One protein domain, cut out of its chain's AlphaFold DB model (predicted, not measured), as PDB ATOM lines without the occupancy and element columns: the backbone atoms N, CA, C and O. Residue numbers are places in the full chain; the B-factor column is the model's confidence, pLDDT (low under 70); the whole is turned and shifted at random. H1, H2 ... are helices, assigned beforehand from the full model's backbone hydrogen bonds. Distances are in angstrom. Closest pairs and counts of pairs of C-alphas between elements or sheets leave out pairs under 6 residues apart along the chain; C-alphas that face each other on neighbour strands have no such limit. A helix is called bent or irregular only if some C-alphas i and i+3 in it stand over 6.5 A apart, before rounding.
ATOM      1  N   SER A 383     142.822 140.683 114.853       95.38
ATOM      2  CA  SER A 383     142.003 140.578 116.063       95.38
ATOM      3  C   SER A 383     142.460 141.502 117.194       95.38
ATOM      4  O   SER A 383     141.626 142.080 117.897       95.38
ATOM      5  N   ASP A 384     143.767 141.708 117.321       95.44
ATOM      6  CA  ASP A 384     144.395 142.626 118.264       95.44
ATOM      7  C   ASP A 384     144.103 144.093 117.928       95.44
ATOM      8  O   ASP A 384     143.757 144.851 118.826       95.44
ATOM      9  N   ASP A 385     144.079 144.493 116.655       94.75
ATOM     10  CA  ASP A 385     143.627 145.838 116.256       94.75
ATOM     11  C   ASP A 385     142.165 146.113 116.659       94.75
ATOM     12  O   ASP A 385     141.779 147.230 117.036       94.75
ATOM     13  N   VAL A 386     141.292 145.102 116.544       95.12
ATOM     14  CA  VAL A 386     139.915 145.213 117.045       95.12
ATOM     15  C   VAL A 386     139.932 145.339 118.566       95.12
ATOM     16  O   VAL A 386     139.241 146.213 119.098       95.12
ATOM     17  N   LEU A 387     140.739 144.524 119.247       96.31
ATOM     18  CA  LEU A 387     140.858 144.524 120.698       96.31
ATOM     19  C   LEU A 387     141.411 145.847 121.244       96.31
ATOM     20  O   LEU A 387     140.849 146.344 122.212       96.31
ATOM     21  N   VAL A 388     142.393 146.486 120.600       96.81
ATOM     22  CA  VAL A 388     142.877 147.831 120.970       96.81
ATOM     23  C   VAL A 388     141.719 148.823 121.003       96.81
ATOM     24  O   VAL A 388     141.532 149.548 121.979       96.81
ATOM     25  N   ARG A 389     140.871 148.833 119.969       95.25
ATOM     26  CA  ARG A 389     139.711 149.741 119.925       95.25
ATOM     27  C   ARG A 389     138.695 149.435 121.020       95.25
ATOM     28  O   ARG A 389     138.050 150.359 121.510       95.25
ATOM     29  N   LEU A 390     138.519 148.166 121.380       96.12
ATOM     30  CA  LEU A 390     137.634 147.761 122.472       96.12
ATOM     31  C   LEU A 390     138.225 148.134 123.838       96.12
ATOM     32  O   LEU A 390     137.513 148.701 124.661       96.12
ATOM     33  N   PHE A 391     139.523 147.925 124.039       97.25
ATOM     34  CA  PHE A 391     140.261 148.364 125.219       97.25
ATOM     35  C   PHE A 391     140.132 149.878 125.425       97.25
ATOM     36  O   PHE A 391     139.745 150.313 126.505       97.25
ATOM     37  N   LEU A 392     140.346 150.691 124.383       97.25
ATOM     38  CA  LEU A 392     140.201 152.147 124.486       97.25
ATOM     39  C   LEU A 392     138.775 152.566 124.881       97.25
ATOM     40  O   LEU A 392     138.601 153.502 125.665       97.25
ATOM     41  N   ARG A 393     137.744 151.873 124.372       96.81
ATOM     42  CA  ARG A 393     136.346 152.104 124.783       96.81
ATOM     43  C   ARG A 393     136.137 151.734 126.247       96.81
ATOM     44  O   ARG A 393     135.545 152.524 126.975       96.81
ATOM     45  N   ALA A 394     136.649 150.582 126.677       96.88
ATOM     46  CA  ALA A 394     136.559 150.118 128.058       96.88
ATOM     47  C   ALA A 394     137.272 151.056 129.035       96.88
ATOM     48  O   ALA A 394     136.693 151.415 130.057       96.88
ATOM     49  N   LEU A 395     138.464 151.541 128.683       97.00
ATOM     50  CA  LEU A 395     139.221 152.504 129.480       97.00
ATOM     51  C   LEU A 395     138.484 153.843 129.608       97.00
ATOM     52  O   LEU A 395     138.457 154.438 130.682       97.00
ATOM     53  N   ALA A 396     137.863 154.316 128.526       95.81
ATOM     54  CA  ALA A 396     137.086 155.553 128.537       95.81
ATOM     55  C   ALA A 396     135.727 155.424 129.252       95.81
ATOM     56  O   ALA A 396     135.204 156.431 129.718       95.81
ATOM     57  N   GLN A 397     135.149 154.219 129.311       95.69
ATOM     58  CA  GLN A 397     133.833 153.940 129.912       95.69
ATOM     59  C   GLN A 397     133.920 153.292 131.301       95.69
ATOM     60  O   GLN A 397     132.879 153.017 131.891       95.69
ATOM     61  N   HIS A 398     135.132 153.054 131.814       95.75
ATOM     62  CA  HIS A 398     135.393 152.402 133.104       95.75
ATOM     63  C   HIS A 398     134.712 151.028 133.215       95.75
ATOM     64  O   HIS A 398     134.004 150.725 134.174       95.75
ATOM     65  N   GLN A 399     134.880 150.214 132.172       95.44
ATOM     66  CA  GLN A 399     134.353 148.850 132.096       95.44
ATOM     67  C   GLN A 399     135.491 147.831 132.009       95.44
ATOM     68  O   GLN A 399     136.656 148.197 131.862       95.44
ATOM     69  N   TRP A 400     135.145 146.541 132.078       94.94
ATOM     70  CA  TRP A 400     136.099 145.431 131.919       94.94
ATOM     71  C   TRP A 400     137.239 145.491 132.953       94.94
ATOM     72  O   TRP A 400     138.412 145.312 132.631       94.94
ATOM     73  N   GLY A 401     136.869 145.813 134.199       94.25
ATOM     74  CA  GLY A 401     137.771 145.918 135.351       94.25
ATOM     75  C   GLY A 401     138.568 147.226 135.450       94.25
ATOM     76  O   GLY A 401     139.294 147.420 136.421       94.25
ATOM     77  N   LEU A 402     138.410 148.148 134.492       96.25
ATOM     78  CA  LEU A 402     139.091 149.446 134.493       96.25
ATOM     79  C   LEU A 402     138.317 150.503 135.282       96.25
ATOM     80  O   LEU A 402     137.092 150.601 135.189       96.25
ATOM     81  N   THR A 403     139.047 151.350 136.003       95.50
ATOM     82  CA  THR A 403     138.490 152.385 136.884       95.50
ATOM     83  C   THR A 403     138.696 153.807 136.338       95.50
ATOM     84  O   THR A 403     139.457 154.023 135.386       95.50
ATOM     85  N   PRO A 404     138.045 154.826 136.933       94.44
ATOM     86  CA  PRO A 404     138.339 156.226 136.633       94.44
ATOM     87  C   PRO A 404     139.796 156.627 136.868       94.44
ATOM     88  O   PRO A 404     140.319 157.464 136.131       94.44
ATOM     89  N   ASP A 405     140.461 156.031 137.857       93.62
ATOM     90  CA  ASP A 405     141.855 156.348 138.169       93.62
ATOM     91  C   ASP A 405     142.809 155.738 137.145       93.62
ATOM     92  O   ASP A 405     143.753 156.406 136.722       93.62
ATOM     93  N   ASP A 406     142.495 154.548 136.621       92.81
ATOM     94  CA  ASP A 406     143.236 153.957 135.502       92.81
ATOM     95  C   ASP A 406     143.233 154.878 134.280       92.81
ATOM     96  O   ASP A 406     144.276 155.118 133.672       92.81
ATOM     97  N   ARG A 407     142.089 155.499 133.963       91.62
ATOM     98  CA  ARG A 407     142.011 156.462 132.855       91.62
ATOM     99  C   ARG A 407     142.870 157.709 133.083       91.62
ATOM    100  O   ARG A 407     143.298 158.311 132.097       91.62
ATOM    101  N   LYS A 408     143.104 158.114 134.335       91.56
ATOM    102  CA  LYS A 408     143.905 159.297 134.696       91.56
ATOM    103  C   LYS A 408     145.407 159.022 134.765       91.56
ATOM    104  O   LYS A 408     146.164 159.986 134.731       91.56
ATOM    105  N   ARG A 409     145.842 157.752 134.829       91.44
ATOM    106  CA  ARG A 409     147.270 157.374 134.896       91.44
ATOM    107  C   ARG A 409     148.098 157.961 133.758       91.44
ATOM    108  O   ARG A 409     149.253 158.306 133.966       91.44
ATOM    109  N   GLN A 410     147.512 158.026 132.565       92.69
ATOM    110  CA  GLN A 410     148.169 158.501 131.356       92.69
ATOM    111  C   GLN A 410     147.239 159.424 130.565       92.69
ATOM    112  O   GLN A 410     146.025 159.211 130.440       92.69
ATOM    113  N   THR A 411     147.824 160.464 129.991       94.75
ATOM    114  CA  THR A 411     147.163 161.352 129.043       94.75
ATOM    115  C   THR A 411     146.821 160.604 127.753       94.75
ATOM    116  O   THR A 411     147.395 159.572 127.410       94.75
ATOM    117  N   SER A 412     145.887 161.148 126.968       94.69
ATOM    118  CA  SER A 412     145.559 160.570 125.657       94.69
ATOM    119  C   SER A 412     146.743 160.528 124.687       94.69
ATOM    120  O   SER A 412     146.727 159.719 123.767       94.69
ATOM    121  N   VAL A 413     147.731 161.410 124.864       96.44
ATOM    122  CA  VAL A 413     148.944 161.441 124.037       96.44
ATOM    123  C   VAL A 413     149.874 160.298 124.431       96.44
ATOM    124  O   VAL A 413     150.338 159.581 123.554       96.44
ATOM    125  N   GLU A 414     150.071 160.075 125.730       96.75
ATOM    126  CA  GLU A 414     150.911 158.987 126.249       96.75
ATOM    127  C   GLU A 414     150.334 157.607 125.920       96.75
ATOM    128  O   GLU A 414     151.073 156.740 125.470       96.75
ATOM    129  N   ILE A 415     149.013 157.413 126.054       96.25
ATOM    130  CA  ILE A 415     148.358 156.143 125.685       96.25
ATOM    131  C   ILE A 415     148.543 155.849 124.192       96.25
ATOM    132  O   ILE A 415     148.834 154.717 123.813       96.25
ATOM    133  N   ALA A 416     148.367 156.863 123.336       96.88
ATOM    134  CA  ALA A 416     148.560 156.699 121.899       96.88
ATOM    135  C   ALA A 416     150.025 156.387 121.567       96.88
ATOM    136  O   ALA A 416     150.279 155.452 120.817       96.88
ATOM    137  N   ALA A 417     150.978 157.114 122.159       97.31
ATOM    138  CA  ALA A 417     152.406 156.879 121.956       97.31
ATOM    139  C   ALA A 417     152.827 155.466 122.389       97.31
ATOM    140  O   ALA A 417     153.511 154.787 121.633       97.31
ATOM    141  N   TRP A 418     152.348 154.995 123.543       97.50
ATOM    142  CA  TRP A 418     152.610 153.645 124.046       97.50
ATOM    143  C   TRP A 418     152.086 152.550 123.105       97.50
ATOM    144  O   TRP A 418     152.800 151.601 122.791       97.50
ATOM    145  N   LEU A 419     150.856 152.691 122.601       96.75
ATOM    146  CA  LEU A 419     150.297 151.724 121.651       96.75
ATOM    147  C   LEU A 419     151.002 151.781 120.287       96.75
ATOM    148  O   LEU A 419     151.177 150.739 119.659       96.75
ATOM    149  N   VAL A 420     151.442 152.963 119.846       97.12
ATOM    150  CA  VAL A 420     152.248 153.129 118.624       97.12
ATOM    151  C   VAL A 420     153.621 152.479 118.768       97.12
ATOM    152  O   VAL A 420     154.053 151.783 117.852       97.12
ATOM    153  N   GLU A 421     154.282 152.643 119.913       96.75
ATOM    154  CA  GLU A 421     155.550 151.972 120.224       96.75
ATOM    155  C   GLU A 421     155.395 150.444 120.219       96.75
ATOM    156  O   GLU A 421     156.270 149.729 119.735       96.75
ATOM    157  N   ALA A 422     154.235 149.944 120.651       94.50
ATOM    158  CA  ALA A 422     153.873 148.531 120.571       94.50
ATOM    159  C   ALA A 422     153.432 148.053 119.168       94.50
ATOM    160  O   ALA A 422     153.089 146.882 119.003       94.50
ATOM    161  N   GLY A 423     153.440 148.926 118.154       94.50
ATOM    162  CA  GLY A 423     153.151 148.579 116.759       94.50
ATOM    163  C   GLY A 423     151.699 148.778 116.308       94.50
ATOM    164  O   GLY A 423     151.348 148.345 115.210       94.50
ATOM    165  N   TYR A 424     150.852 149.439 117.103       95.06
ATOM    166  CA  TYR A 424     149.450 149.702 116.759       95.06
ATOM    167  C   TYR A 424     149.234 151.107 116.191       95.06
ATOM    168  O   TYR A 424     149.754 152.103 116.686       95.06
ATOM    169  N   SER A 425     148.372 151.226 115.180       93.00
ATOM    170  CA  SER A 425     148.012 152.523 114.597       93.00
ATOM    171  C   SER A 425     146.934 153.234 115.431       93.00
ATOM    172  O   SER A 425     145.741 153.112 115.142       93.00
ATOM    173  N   VAL A 426     147.347 153.995 116.451       95.00
ATOM    174  CA  VAL A 426     146.451 154.739 117.357       95.00
ATOM    175  C   VAL A 426     146.831 156.216 117.419       95.00
ATOM    176  O   VAL A 426     147.986 156.563 117.647       95.00
ATOM    177  N   THR A 427     145.851 157.111 117.280       96.62
ATOM    178  CA  THR A 427     146.057 158.556 117.443       96.62
ATOM    179  C   THR A 427     145.543 159.061 118.798       96.62
ATOM    180  O   THR A 427     144.616 158.481 119.374       96.62
ATOM    181  N   PRO A 428     146.030 160.214 119.300       95.69
ATOM    182  CA  PRO A 428     145.462 160.836 120.500       95.69
ATOM    183  C   PRO A 428     143.963 161.160 120.365       95.69
ATOM    184  O   PRO A 428     143.241 161.209 121.363       95.69
ATOM    185  N   SER A 429     143.486 161.387 119.133       95.25
ATOM    186  CA  SER A 429     142.068 161.608 118.833       95.25
ATOM    187  C   SER A 429     141.240 160.341 119.049       95.25
ATOM    188  O   SER A 429     140.153 160.420 119.623       95.25
ATOM    189  N   ASP A 430     141.766 159.173 118.671       94.38
ATOM    190  CA  ASP A 430     141.090 157.889 118.885       94.38
ATOM    191  C   ASP A 430     140.868 157.636 120.376       94.38
ATOM    192  O   ASP A 430     139.756 157.310 120.786       94.38
ATOM    193  N   VAL A 431     141.885 157.899 121.207       95.38
ATOM    194  CA  VAL A 431     141.793 157.753 122.669       95.38
ATOM    195  C   VAL A 431     140.776 158.730 123.272       95.38
ATOM    196  O   VAL A 431     139.979 158.348 124.128       95.38
ATOM    197  N   LYS A 432     140.770 159.999 122.833       93.50
ATOM    198  CA  LYS A 432     139.810 161.012 123.318       93.50
ATOM    199  C   LYS A 432     138.368 160.675 122.937       93.50
ATOM    200  O   LYS A 432     137.455 160.904 123.725       93.50
ATOM    201  N   ASN A 433     138.162 160.143 121.734       94.25
ATOM    202  CA  ASN A 433     136.834 159.875 121.191       94.25
ATOM    203  C   ASN A 433     136.317 158.462 121.492       94.25
ATOM    204  O   ASN A 433     135.136 158.203 121.253       94.25
ATOM    205  N   ALA A 434     137.149 157.568 122.036       93.19
ATOM    206  CA  ALA A 434     136.805 156.167 122.273       93.19
ATOM    207  C   ALA A 434     135.504 155.990 123.071       93.19
ATOM    208  O   ALA A 434     134.668 155.167 122.703       93.19
ATOM    209  N   GLY A 435     135.272 156.823 124.091       91.31
ATOM    210  CA  GLY A 435     134.074 156.752 124.934       91.31
ATOM    211  C   GLY A 435     132.745 156.955 124.193       91.31
ATOM    212  O   GLY A 435     131.710 156.529 124.696       91.31
ATOM    213  N   ARG A 436     132.754 157.541 122.984       93.00
ATOM    214  CA  ARG A 436     131.539 157.786 122.181       93.00
ATOM    215  C   ARG A 436     130.930 156.509 121.604       93.00
ATOM    216  O   ARG A 436     129.727 156.461 121.358       93.00
ATOM    217  N   ALA A 437     131.748 155.493 121.338       91.94
ATOM    218  CA  ALA A 437     131.292 154.243 120.745       91.94
ATOM    219  C   ALA A 437     130.971 153.222 121.839       91.94
ATOM    220  O   ALA A 437     131.802 152.950 122.701       91.94
ATOM    221  N   LYS A 438     129.788 152.608 121.782       91.94
ATOM    222  CA  LYS A 438     129.388 151.593 122.764       91.94
ATOM    223  C   LYS A 438     130.311 150.372 122.714       91.94
ATOM    224  O   LYS A 438     130.766 149.960 121.635       91.94
ATOM    225  N   LEU A 439     130.561 149.786 123.880       92.69
ATOM    226  CA  LEU A 439     131.081 148.430 123.969       92.69
ATOM    227  C   LEU A 439     129.992 147.438 123.530       92.69
ATOM    228  O   LEU A 439     128.846 147.563 123.970       92.69
ATOM    229  N   PRO A 440     130.304 146.495 122.628       91.38
ATOM    230  CA  PRO A 440     129.371 145.432 122.290       91.38
ATOM    231  C   PRO A 440     129.210 144.483 123.491       91.38
ATOM    232  O   PRO A 440     130.159 144.330 124.265       91.38
ATOM    233  N   PRO A 441     128.059 143.805 123.628       89.56
ATOM    234  CA  PRO A 441     127.871 142.733 124.603       89.56
ATOM    235  C   PRO A 441     128.620 141.473 124.137       89.56
ATOM    236  O   PRO A 441     128.018 140.491 123.718       89.56
ATOM    237  N   ILE A 442     129.949 141.553 124.106       92.25
ATOM    238  CA  ILE A 442     130.839 140.477 123.678       92.25
ATOM    239  C   ILE A 442     131.243 139.630 124.881       92.25
ATOM    240  O   ILE A 442     131.562 140.169 125.940       92.25
ATOM    241  N   ILE A 443     131.256 138.316 124.684       90.94
ATOM    242  CA  ILE A 443     131.839 137.338 125.596       90.94
ATOM    243  C   ILE A 443     132.942 136.625 124.816       90.94
ATOM    244  O   ILE A 443     132.728 136.203 123.678       90.94
ATOM    245  N   PHE A 444     134.135 136.572 125.394       91.19
ATOM    246  CA  PHE A 444     135.309 135.961 124.790       91.19
ATOM    247  C   PHE A 444     135.468 134.528 125.310       91.19
ATOM    248  O   PHE A 444     135.958 134.329 126.419       91.19
ATOM    249  N   ASP A 445     135.076 133.542 124.498       87.50
ATOM    250  CA  ASP A 445     135.244 132.110 124.818       87.50
ATOM    251  C   ASP A 445     136.676 131.615 124.553       87.50
ATOM    252  O   ASP A 445     137.142 130.637 125.133       87.50
ATOM    253  N   SER A 446     137.389 132.284 123.648       90.56
ATOM    254  CA  SER A 446     138.792 132.020 123.327       90.56
ATOM    255  C   SER A 446     139.471 133.302 122.852       90.56
ATOM    256  O   SER A 446     138.803 134.250 122.436       90.56
ATOM    257  N   LEU A 447     140.801 133.335 122.920       92.25
ATOM    258  CA  LEU A 447     141.620 134.450 122.446       92.25
ATOM    259  C   LEU A 447     142.616 133.944 121.409       92.25
ATOM    260  O   LEU A 447     143.190 132.863 121.555       92.25
ATOM    261  N   THR A 448     142.846 134.740 120.368       94.06
ATOM    262  CA  THR A 448     143.915 134.470 119.402       94.06
ATOM    263  C   THR A 448     145.284 134.681 120.058       94.06
ATOM    264  O   THR A 448     145.416 135.405 121.050       94.06
ATOM    265  N   ALA A 449     146.344 134.112 119.473       92.12
ATOM    266  CA  ALA A 449     147.716 134.356 119.929       92.12
ATOM    267  C   ALA A 449     148.064 135.861 119.943       92.12
ATOM    268  O   ALA A 449     148.715 136.344 120.868       92.12
ATOM    269  N   ARG A 450     147.568 136.621 118.957       94.12
ATOM    270  CA  ARG A 450     147.737 138.081 118.874       94.12
ATOM    271  C   ARG A 450     147.039 138.811 120.018       94.12
ATOM    272  O   ARG A 450     147.644 139.674 120.648       94.12
ATOM    273  N   MET A 451     145.800 138.432 120.327       95.31
ATOM    274  CA  MET A 451     145.063 139.007 121.450       95.31
ATOM    275  C   MET A 451     145.730 138.697 122.786       95.31
ATOM    276  O   MET A 451     145.809 139.591 123.617       95.31
ATOM    277  N   ASN A 452     146.249 137.481 122.987       95.31
ATOM    278  CA  ASN A 452     146.978 137.137 124.211       95.31
ATOM    279  C   ASN A 452     148.217 138.025 124.400       95.31
ATOM    280  O   ASN A 452     148.366 138.634 125.456       95.31
ATOM    281  N   ARG A 453     149.030 138.208 123.350       95.12
ATOM    282  CA  ARG A 453     150.190 139.120 123.387       95.12
ATOM    283  C   ARG A 453     149.791 140.556 123.753       95.12
ATOM    284  O   ARG A 453     150.452 141.194 124.569       95.12
ATOM    285  N   LEU A 454     148.686 141.053 123.192       96.56
ATOM    286  CA  LEU A 454     148.151 142.372 123.537       96.56
ATOM    287  C   LEU A 454     147.613 142.429 124.976       96.56
ATOM    288  O   LEU A 454     147.798 143.429 125.663       96.56
ATOM    289  N   MET A 455     146.951 141.375 125.450       96.50
ATOM    290  CA  MET A 455     146.465 141.296 126.829       96.50
ATOM    291  C   MET A 455     147.617 141.373 127.830       96.50
ATOM    292  O   MET A 455     147.498 142.101 128.814       96.50
ATOM    293  N   ASP A 456     148.722 140.674 127.569       96.31
ATOM    294  CA  ASP A 456     149.921 140.722 128.409       96.31
ATOM    295  C   ASP A 456     150.507 142.138 128.445       96.31
ATOM    296  O   ASP A 456     150.764 142.677 129.522       96.31
ATOM    297  N   LEU A 457     150.606 142.790 127.280       96.88
ATOM    298  CA  LEU A 457     151.037 144.183 127.168       96.88
ATOM    299  C   LEU A 457     150.130 145.135 127.968       96.88
ATOM    300  O   LEU A 457     150.626 145.972 128.722       96.88
ATOM    301  N   ILE A 458     148.805 145.010 127.829       96.69
ATOM    302  CA  ILE A 458     147.850 145.879 128.529       96.69
ATOM    303  C   ILE A 458     147.928 145.661 130.039       96.69
ATOM    304  O   ILE A 458     147.935 146.638 130.784       96.69
ATOM    305  N   LYS A 459     148.017 144.411 130.504       96.06
ATOM    306  CA  LYS A 459     148.038 144.082 131.937       96.06
ATOM    307  C   LYS A 459     149.269 144.611 132.670       96.06
ATOM    308  O   LYS A 459     149.170 144.874 133.865       96.06
ATOM    309  N   LEU A 460     150.392 144.820 131.978       95.19
ATOM    310  CA  LEU A 460     151.578 145.459 132.565       95.19
ATOM    311  C   LEU A 460     151.303 146.902 133.014       95.19
ATOM    312  O   LEU A 460     151.839 147.345 134.026       95.19
ATOM    313  N   VAL A 461     150.457 147.628 132.279       94.88
ATOM    314  CA  VAL A 461     150.120 149.034 132.565       94.88
ATOM    315  C   VAL A 461     148.801 149.148 133.340       94.88
ATOM    316  O   VAL A 461     148.660 149.974 134.246       94.88
ATOM    317  N   TYR A 462     147.844 148.282 133.011       95.94
ATOM    318  CA  TYR A 462     146.478 148.256 133.523       95.94
ATOM    319  C   TYR A 462     146.143 146.868 134.090       95.94
ATOM    320  O   TYR A 462     145.401 146.104 133.468       95.94
ATOM    321  N   PRO A 463     146.653 146.519 135.285       94.00
ATOM    322  CA  PRO A 463     146.522 145.170 135.842       94.00
ATOM    323  C   PRO A 463     145.071 144.755 136.129       94.00
ATOM    324  O   PRO A 463     144.773 143.565 136.160       94.00
ATOM    325  N   GLY A 464     144.162 145.721 136.309       93.38
ATOM    326  CA  GLY A 464     142.729 145.467 136.486       93.38
ATOM    327  C   GLY A 464     141.984 145.096 135.200       93.38
ATOM    328  O   GLY A 464     140.828 144.691 135.274       93.38
ATOM    329  N   PHE A 465     142.607 145.219 134.022       96.00
ATOM    330  CA  PHE A 465     141.943 144.928 132.755       96.00
ATOM    331  C   PHE A 465     141.644 143.433 132.592       96.00
ATOM    332  O   PHE A 465     142.550 142.592 132.567       96.00
ATOM    333  N   ALA A 466     140.367 143.108 132.405       94.25
ATOM    334  CA  ALA A 466     139.901 141.746 132.196       94.25
ATOM    335  C   ALA A 466     138.785 141.704 131.153       94.25
ATOM    336  O   ALA A 466     137.783 142.412 131.264       94.25
ATOM    337  N   LEU A 467     138.940 140.846 130.143       94.06
ATOM    338  CA  LEU A 467     137.911 140.661 129.127       94.06
ATOM    339  C   LEU A 467     136.699 139.923 129.705       94.06
ATOM    340  O   LEU A 467     136.882 138.985 130.486       94.06
ATOM    341  N   PRO A 468     135.468 140.289 129.298       91.44
ATOM    342  CA  PRO A 468     134.292 139.505 129.638       91.44
ATOM    343  C   PRO A 468     134.444 138.095 129.074       91.44
ATOM    344  O   PRO A 468     134.552 137.914 127.863       91.44
ATOM    345  N   SER A 469     134.446 137.102 129.947       86.50
ATOM    346  CA  SER A 469     134.433 135.683 129.595       86.50
ATOM    347  C   SER A 469     133.239 135.034 130.280       86.50
ATOM    348  O   SER A 469     132.750 135.544 131.295       86.50
ATOM    349  N   ALA A 470     132.729 133.943 129.711       73.50
ATOM    350  CA  ALA A 470     131.804 133.098 130.443       73.50
ATOM    351  C   ALA A 470     132.582 132.557 131.646       73.50
ATOM    352  O   ALA A 470     133.566 131.838 131.475       73.50
ATOM    353  N   VAL A 471     132.203 132.976 132.854       54.19
ATOM    354  CA  VAL A 471     132.719 132.353 134.073       54.19
ATOM    355  C   VAL A 471     132.276 130.893 134.003       54.19
ATOM    356  O   VAL A 471     131.071 130.638 133.977       54.19
ATOM    357  N   LEU A 472     133.238 129.976 133.873       40.03
ATOM    358  CA  LEU A 472     133.006 128.543 134.048       40.03
ATOM    359  C   LEU A 472     132.673 128.244 135.508       40.03
ATOM    360  O   LEU A 472     133.389 128.783 136.386       40.03
TER     361      LEU A 472
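AT A GLANCE: This is residues 383 to 472 of the 472 residues of an uncharacterized protein of Enterobacter roggenkampii (UniProt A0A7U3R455). The model is a small cluster of helices with H1 in the middle: H4 crosses H1 on one side, and H5 meets the first residues of H1 and runs the same way. H3 is joined to the rest through its contact with H4, short H2 sits near the last residues of H1, and the long link of residues 437 to 448 leads from H4 back to the start of H5. The printed part has 90 residues, with five named helices in the order H1, H2, H3, H4, H5 and no named strand, and its class is all helix. It is compact, with a radius of gyration of the C-alphas of 12.3 A, and only just elongated, spanning 37 by 25 by 22 A.

HOW THE PARTS SIT: Start with H1, residues 383 to 397, the hub, which touches three other helices. Look at its residues 395 to 396, which alone only just touch H2, residues 404 to 408, with 3 pairs of C-alphas within 8 A; the closest are Leu 395 and Arg 407, 5.9 A. H3, residues 412 to 421, is only just apart from H1, at 8.4 A. H3 touches H4, residues 428 to 436, at a steep tilt of 66 degrees, opposite ways; their closest C-alphas are Val 413 and Pro 428, 5.0 A. H4 also touches H1, closest at the C-alphas of Arg 393 and Ala 434, 4.8 A, the same way at a steep tilt of 69 degrees, only just short of about perpendicular. H4 is irregular, with C-alphas 432 and 435 7.3 A apart, and its line is a rough one. Residues 450 to 454 of H5, residues 449 to 461, touch residues 383 to 387 of H1; the closest C-alphas are Asp 384 and Met 451, 4.9 A, and the helices run the same way at a shallow tilt of 32 degrees, only just short of steep. H5 is apart from H2, H3 and H4. The helix packing is only just mostly crossed, with 1 of 3 tilted pairs shallow. Each O i to N i+4 pair is within hydrogen-bond range in H1, H2 and H3, against 3 of 5 in H4 and 8 of 9 in H5.

IN THESE COORDINATES: Find C-alpha 383 at (142.003, 140.578, 116.063); from there H1 runs 20.9 A to C-alpha 397. H2 has 5 residues, and H3 and H4 measure 14.3 A and 14.4 A. H5 runs 19.5 A to C-alpha 461 at (150.120, 149.034, 132.565).

THE WHOLE: The C-alphas farthest apart, those of Val 413 and Leu 472, are 37.9 A apart. The printed part has no cut and ends at the chain's last residue. The link from H2 to H3 is tight, those from H1 to H2 and from H3 to H4 are short, and that from H4 to H5 is long, with 12 residues. Mean pLDDT of the printed part is 93.2, and residues 471 to 472 are under 70.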